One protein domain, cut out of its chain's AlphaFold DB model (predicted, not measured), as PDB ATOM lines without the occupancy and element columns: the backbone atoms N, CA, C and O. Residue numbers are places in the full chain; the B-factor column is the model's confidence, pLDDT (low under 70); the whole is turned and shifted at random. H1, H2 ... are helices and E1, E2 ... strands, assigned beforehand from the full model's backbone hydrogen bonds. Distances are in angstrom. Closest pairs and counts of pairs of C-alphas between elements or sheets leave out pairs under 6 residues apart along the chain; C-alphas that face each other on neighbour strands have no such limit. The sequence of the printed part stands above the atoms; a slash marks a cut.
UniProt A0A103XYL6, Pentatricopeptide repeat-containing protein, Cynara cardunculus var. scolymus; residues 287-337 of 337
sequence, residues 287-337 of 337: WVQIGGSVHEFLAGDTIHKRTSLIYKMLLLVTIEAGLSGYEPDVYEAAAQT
ATOM      1  N   TRP A 287     -46.623  44.084  28.703       81.12
ATOM      2  CA  TRP A 287     -45.736  45.182  29.060       81.12
ATOM      3  C   TRP A 287     -46.331  45.996  30.199       81.12
ATOM      4  O   TRP A 287     -47.546  46.054  30.376       81.12
ATOM      5  N   VAL A 288     -45.457  46.633  30.968       76.75
ATOM      6  CA  VAL A 288     -45.831  47.588  32.015       76.75
ATOM      7  C   VAL A 288     -44.964  48.828  31.896       76.75
ATOM      8  O   VAL A 288     -43.801  48.746  31.505       76.75
ATOM      9  N   GLN A 289     -45.504  49.986  32.260       75.19
ATOM     10  CA  GLN A 289     -44.734  51.222  32.310       75.19
ATOM     11  C   GLN A 289     -44.422  51.579  33.766       75.19
ATOM     12  O   GLN A 289     -45.328  51.763  34.572       75.19
ATOM     13  N   ILE A 290     -43.136  51.677  34.112       74.38
ATOM     14  CA  ILE A 290     -42.669  52.020  35.462       74.38
ATOM     15  C   ILE A 290     -41.690  53.186  35.346       74.38
ATOM     16  O   ILE A 290     -40.683  53.098  34.648       74.38
ATOM     17  N   GLY A 291     -41.986  54.302  36.020       73.19
ATOM     18  CA  GLY A 291     -41.102  55.475  36.027       73.19
ATOM     19  C   GLY A 291     -40.818  56.041  34.628       73.19
ATOM     20  O   GLY A 291     -39.693  56.430  34.340       73.19
ATOM     21  N   GLY A 292     -41.811  56.015  33.732       71.62
ATOM     22  CA  GLY A 292     -41.671  56.473  32.345       71.62
ATOM     23  C   GLY A 292     -41.008  55.473  31.390       71.62
ATOM     24  O   GLY A 292     -41.057  55.694  30.186       71.62
ATOM     25  N   SER A 293     -40.460  54.359  31.888       73.69
ATOM     26  CA  SER A 293     -39.855  53.305  31.062       73.69
ATOM     27  C   SER A 293     -40.847  52.177  30.796       73.69
ATOM     28  O   SER A 293     -41.509  51.711  31.724       73.69
ATOM     29  N   VAL A 294     -40.947  51.727  29.544       78.44
ATOM     30  CA  VAL A 294     -41.736  50.543  29.174       78.44
ATOM     31  C   VAL A 294     -40.874  49.300  29.374       78.44
ATOM     32  O   VAL A 294     -39.778  49.199  28.828       78.44
ATOM     33  N   HIS A 295     -41.374  48.366  30.172       81.56
ATOM     34  CA  HIS A 295     -40.791  47.053  30.399       81.56
ATOM     35  C   HIS A 295     -41.649  46.021  29.676       81.56
ATOM     36  O   HIS A 295     -42.802  45.816  30.051       81.56
ATOM     37  N   GLU A 296     -41.096  45.397  28.640       82.25
ATOM     38  CA  GLU A 296     -41.734  44.297  27.916       82.25
ATOM     39  C   GLU A 296     -41.347  42.951  28.547       82.25
ATOM     40  O   GLU A 296     -40.213  42.762  28.992       82.25
ATOM     41  N   PHE A 297     -42.302  42.025  28.590       83.25
ATOM     42  CA  PHE A 297     -42.132  40.656  29.060       83.25
ATOM     43  C   PHE A 297     -42.665  39.697  28.004       83.25
ATOM     44  O   PHE A 297     -43.863  39.700  27.698       83.25
ATOM     45  N   LEU A 298     -41.779  38.856  27.480       82.50
ATOM     46  CA  LEU A 298     -42.140  37.775  26.573       82.50
ATOM     47  C   LEU A 298     -42.257  36.461  27.354       82.50
ATOM     48  O   LEU A 298     -41.533  36.215  28.319       82.50
ATOM     49  N   ALA A 299     -43.184  35.600  26.948       76.38
ATOM     50  CA  ALA A 299     -43.369  34.288  27.549       76.38
ATOM     51  C   ALA A 299     -42.075  33.466  27.424       76.38
ATOM     52  O   ALA A 299     -41.557  33.285  26.323       76.38
ATOM     53  N   GLY A 300     -41.561  32.979  28.557       73.88
ATOM     54  CA  GLY A 300     -40.292  32.245  28.624       73.88
ATOM     55  C   GLY A 300     -39.038  33.125  28.605       73.88
ATOM     56  O   GLY A 300     -37.931  32.594  28.670       73.88
ATOM     57  N   ASP A 301     -39.179  34.453  28.552       80.81
ATOM     58  CA  ASP A 301     -38.040  35.362  28.636       80.81
ATOM     59  C   ASP A 301     -37.425  35.346  30.041       80.81
ATOM     60  O   ASP A 301     -38.115  35.294  31.064       80.81
ATOM     61  N   THR A 302     -36.096  35.384  30.077       80.69
ATOM     62  CA  THR A 302     -35.278  35.430  31.294       80.69
ATOM     63  C   THR A 302     -34.281  36.591  31.283       80.69
ATOM     64  O   THR A 302     -33.580  36.796  32.276       80.69
ATOM     65  N   ILE A 303     -34.264  37.410  30.226       83.38
ATOM     66  CA  ILE A 303     -33.291  38.487  29.989       83.38
ATOM     67  C   ILE A 303     -33.489  39.663  30.963       83.38
ATOM     68  O   ILE A 303     -32.553  40.420  31.240       83.38
ATOM     69  N   HIS A 304     -34.682  39.826  31.544       81.12
ATOM     70  CA  HIS A 304     -34.961  40.932  32.456       81.12
ATOM     71  C   HIS A 304     -34.067  40.899  33.712       81.12
ATOM     72  O   HIS A 304     -33.979  39.898  34.422       81.12
ATOM     73  N   LYS A 305     -33.477  42.047  34.085       85.56
ATOM     74  CA  LYS A 305     -32.552  42.179  35.239       85.56
ATOM     75  C   LYS A 305     -33.123  41.679  36.573       85.56
ATOM     76  O   LYS A 305     -32.377  41.368  37.494       85.56
ATOM     77  N   ARG A 306     -34.452  41.657  36.700       84.88
ATOM     78  CA  ARG A 306     -35.193  41.192  37.887       84.88
ATOM     79  C   ARG A 306     -35.945  39.872  37.663       84.88
ATOM     80  O   ARG A 306     -36.883  39.599  38.403       84.88
ATOM     81  N   THR A 307     -35.560  39.073  36.664       86.62
ATOM     82  CA  THR A 307     -36.185  37.782  36.315       86.62
ATOM     83  C   THR A 307     -36.463  36.911  37.539       86.62
ATOM     84  O   THR A 307     -37.593  36.481  37.734       86.62
ATOM     85  N   SER A 308     -35.489  36.725  38.433       87.75
ATOM     86  CA  SER A 308     -35.661  35.880  39.624       87.75
ATOM     87  C   SER A 308     -36.809  36.340  40.531       87.75
ATOM     88  O   SER A 308     -37.589  35.521  41.012       87.75
ATOM     89  N   LEU A 309     -36.954  37.653  40.734       88.69
ATOM     90  CA  LEU A 309     -38.047  38.234  41.513       88.69
ATOM     91  C   LEU A 309     -39.387  38.125  40.782       88.69
ATOM     92  O   LEU A 309     -40.394  37.839  41.422       88.69
ATOM     93  N   ILE A 310     -39.397  38.330  39.461       85.69
ATOM     94  CA  ILE A 310     -40.607  38.230  38.634       85.69
ATOM     95  C   ILE A 310     -41.157  36.807  38.680       85.69
ATOM     96  O   ILE A 310     -42.316  36.626  39.029       85.69
ATOM     97  N   TYR A 311     -40.327  35.796  38.416       87.31
ATOM     98  CA  TYR A 311     -40.762  34.398  38.453       87.31
ATOM     99  C   TYR A 311     -41.129  33.941  39.869       87.31
ATOM    100  O   TYR A 311     -42.073  33.172  40.031       87.31
ATOM    101  N   LYS A 312     -40.461  34.459  40.912       91.19
ATOM    102  CA  LYS A 312     -40.886  34.229  42.301       91.19
ATOM    103  C   LYS A 312     -42.277  34.810  42.570       91.19
ATOM    104  O   LYS A 312     -43.093  34.146  43.198       91.19
ATOM    105  N   MET A 313     -42.552  36.029  42.104       90.25
ATOM    106  CA  MET A 313     -43.871  36.646  42.253       90.25
ATOM    107  C   MET A 313     -44.932  35.905  41.436       90.25
ATOM    108  O   MET A 313     -46.014  35.647  41.947       90.25
ATOM    109  N   LEU A 314     -44.607  35.504  40.205       86.81
ATOM    110  CA  LEU A 314     -45.495  34.717  39.353       86.81
ATOM    111  C   LEU A 314     -45.868  33.391  40.026       86.81
ATOM    112  O   LEU A 314     -47.038  33.032  40.047       86.81
ATOM    113  N   LEU A 315     -44.902  32.706  40.647       88.31
ATOM    114  CA  LEU A 315     -45.160  31.493  41.421       88.31
ATOM    115  C   LEU A 315     -46.123  31.752  42.587       88.31
ATOM    116  O   LEU A 315     -47.061  30.983  42.773       88.31
ATOM    117  N   LEU A 316     -45.921  32.832  43.348       91.44
ATOM    118  CA  LEU A 316     -46.815  33.198  44.453       91.44
ATOM    119  C   LEU A 316     -48.241  33.474  43.963       91.44
ATOM    120  O   LEU A 316     -49.190  32.959  44.544       91.44
ATOM    121  N   VAL A 317     -48.391  34.230  42.872       89.25
ATOM    122  CA  VAL A 317     -49.702  34.528  42.274       89.25
ATOM    123  C   VAL A 317     -50.384  33.254  41.773       89.25
ATOM    124  O   VAL A 317     -51.573  33.074  42.011       89.25
ATOM    125  N   THR A 318     -49.649  32.345  41.131       86.56
ATOM    126  CA  THR A 318     -50.191  31.058  40.669       86.56
ATOM    127  C   THR A 318     -50.652  30.179  41.833       86.56
ATOM    128  O   THR A 318     -51.698  29.542  41.732       86.56
ATOM    129  N   ILE A 319     -49.910  30.160  42.947       88.12
ATOM    130  CA  ILE A 319     -50.312  29.439  44.164       88.12
ATOM    131  C   ILE A 319     -51.605  30.034  44.731       88.12
ATOM    132  O   ILE A 319     -52.550  29.293  44.986       88.12
ATOM    133  N   GLU A 320     -51.670  31.358  44.885       90.50
ATOM    134  CA  GLU A 320     -52.852  32.052  45.411       90.50
ATOM    135  C   GLU A 320     -54.088  31.828  44.523       90.50
ATOM    136  O   GLU A 320     -55.192  31.574  45.009       90.50
ATOM    137  N   ALA A 321     -53.894  31.858  43.200       85.31
ATOM    138  CA  ALA A 321     -54.937  31.542  42.236       85.31
ATOM    139  C   ALA A 321     -55.430  30.099  42.415       85.31
ATOM    140  O   ALA A 321     -56.637  29.869  42.465       85.31
ATOM    141  N   GLY A 322     -54.513  29.137  42.570       84.25
ATOM    142  CA  GLY A 322     -54.849  27.735  42.825       84.25
ATOM    143  C   GLY A 322     -55.657  27.541  44.110       84.25
ATOM    144  O   GLY A 322     -56.670  26.846  44.102       84.25
ATOM    145  N   LEU A 323     -55.280  28.225  45.197       87.75
ATOM    146  CA  LEU A 323     -56.045  28.233  46.453       87.75
ATOM    147  C   LEU A 323     -57.448  28.836  46.286       87.75
ATOM    148  O   LEU A 323     -58.378  28.444  46.988       87.75
ATOM    149  N   SER A 324     -57.610  29.749  45.328       87.12
ATOM    150  CA  SER A 324     -58.890  30.362  44.961       87.12
ATOM    151  C   SER A 324     -59.706  29.526  43.960       87.12
ATOM    152  O   SER A 324     -60.748  29.984  43.490       87.12
ATOM    153  N   GLY A 325     -59.259  28.307  43.630       82.00
ATOM    154  CA  GLY A 325     -59.959  27.374  42.742       82.00
ATOM    155  C   GLY A 325     -59.584  27.475  41.260       82.00
ATOM    156  O   GLY A 325     -60.304  26.946  40.418       82.00
ATOM    157  N   TYR A 326     -58.485  28.152  40.915       80.38
ATOM    158  CA  TYR A 326     -57.964  28.151  39.548       80.38
ATOM    159  C   TYR A 326     -57.243  26.831  39.228       80.38
ATOM    160  O   TYR A 326     -56.229  26.506  39.844       80.38
ATOM    161  N   GLU A 327     -57.722  26.106  38.216       75.12
ATOM    162  CA  GLU A 327     -57.043  24.932  37.660       75.12
ATOM    163  C   GLU A 327     -56.386  25.291  36.312       75.12
ATOM    164  O   GLU A 327     -57.093  25.582  35.344       75.12
ATOM    165  N   PRO A 328     -55.042  25.307  36.216       63.56
ATOM    166  CA  PRO A 328     -54.361  25.586  34.958       63.56
ATOM    167  C   PRO A 328     -54.562  24.451  33.944       63.56
ATOM    168  O   PRO A 328     -54.395  23.272  34.262       63.56
ATOM    169  N   ASP A 329     -54.853  24.814  32.692       55.66
ATOM    170  CA  ASP A 329     -55.003  23.865  31.586       55.66
ATOM    171  C   ASP A 329     -53.627  23.317  31.157       55.66
ATOM    172  O   ASP A 329     -52.903  23.881  30.332       55.66
ATOM    173  N   VAL A 330     -53.230  22.199  31.768       50.53
ATOM    174  CA  VAL A 330     -51.928  21.535  31.580       50.53
ATOM    175  C   VAL A 330     -51.667  21.032  30.151       50.53
ATOM    176  O   VAL A 330     -50.529  20.677  29.833       50.53
ATOM    177  N   TYR A 331     -52.656  21.049  29.250       42.62
ATOM    178  CA  TYR A 331     -52.446  20.687  27.842       42.62
ATOM    179  C   TYR A 331     -51.677  21.753  27.038       42.62
ATOM    180  O   TYR A 331     -51.163  21.442  25.963       42.62
ATOM    181  N   GLU A 332     -51.527  22.984  27.543       41.34
ATOM    182  CA  GLU A 332     -50.743  24.035  26.870       41.34
ATOM    183  C   GLU A 332     -49.223  23.915  27.071       41.34
ATOM    184  O   GLU A 332     -48.457  24.433  26.253       41.34
ATOM    185  N   ALA A 333     -48.771  23.211  28.113       34.81
ATOM    186  CA  ALA A 333     -47.346  23.026  28.397       34.81
ATOM    187  C   ALA A 333     -46.718  21.901  27.553       34.81
ATOM    188  O   ALA A 333     -45.580  22.019  27.107       34.81
ATOM    189  N   ALA A 334     -47.472  20.835  27.263       29.94
ATOM    190  CA  ALA A 334     -46.977  19.687  26.494       29.94
ATOM    191  C   ALA A 334     -46.801  19.972  24.987       29.94
ATOM    192  O   ALA A 334     -46.151  19.204  24.285       29.94
ATOM    193  N   ALA A 335     -47.362  21.075  24.480       32.44
ATOM    194  CA  ALA A 335     -47.213  21.501  23.086       32.44
ATOM    195  C   ALA A 335     -45.975  22.392  22.837       32.44
ATOM    196  O   ALA A 335     -45.797  22.879  21.720       32.44
ATOM    197  N   GLN A 336     -45.153  22.642  23.867       35.81
ATOM    198  CA  GLN A 336     -43.983  23.537  23.820       35.81
ATOM    199  C   GLN A 336     -42.640  22.809  23.626       35.81
ATOM    200  O   GLN A 336     -41.597  23.459  23.609       35.81
ATOM    201  N   THR A 337     -42.667  21.487  23.441       30.94
ATOM    202  CA  THR A 337     -41.527  20.654  23.015       30.94
ATOM    203  C   THR A 337     -41.780  20.069  21.633       30.94
ATOM    204  O   THR A 337     -40.833  20.025  20.823       30.94
TER     205      THR A 337
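What this domain is: This is residues 287 to 337 of the 337 residues of the protein "Pentatricopeptide repeat-containing protein" of Cynara cardunculus var. scolymus (UniProt A0A103XYL6). A small two-stranded hairpin, E1 and E2, leads into one long helix, H1, and from the far end of H1 a tail turns off, its residues 329 to 337 standing free; the three parts make an open, loose frame. The printed part has 51 residues, with E1, E2 and H1 in that order along the chain, an antiparallel sheet E1 - E2, and a mixed class. It is loose, with a radius of gyration of the C-alphas of 13.7 A and spans of 36 by 29 by 17 A.

How they stand to each other: E1, residues 287 to 290, and E2, residues 293 to 298, form a hairpin with a tight link, antiparallel at 152 degrees. N 288 and O 295 are within hydrogen-bond range at 2.9 A, as are N 295 and O 288 at 2.8 A. H1, residues 307 to 323, is apart from E1. In H1 every O i to N i+4 pair is within hydrogen-bond range.

Where its parts are: E1 begins at C-alpha 287, (-45.736, 45.182, 29.060), and is 9.9 A long. E2 is 16.3 A long. H1 is 24.3 A long and ends at C-alpha 323, (-56.045, 28.233, 46.453).

The domain as a whole: The C-alphas farthest apart, those of Gly 292 and Tyr 331, are 37.6 A apart. The printed part has no cut and no long link. Residues 328 to 337 have pLDDT under 70.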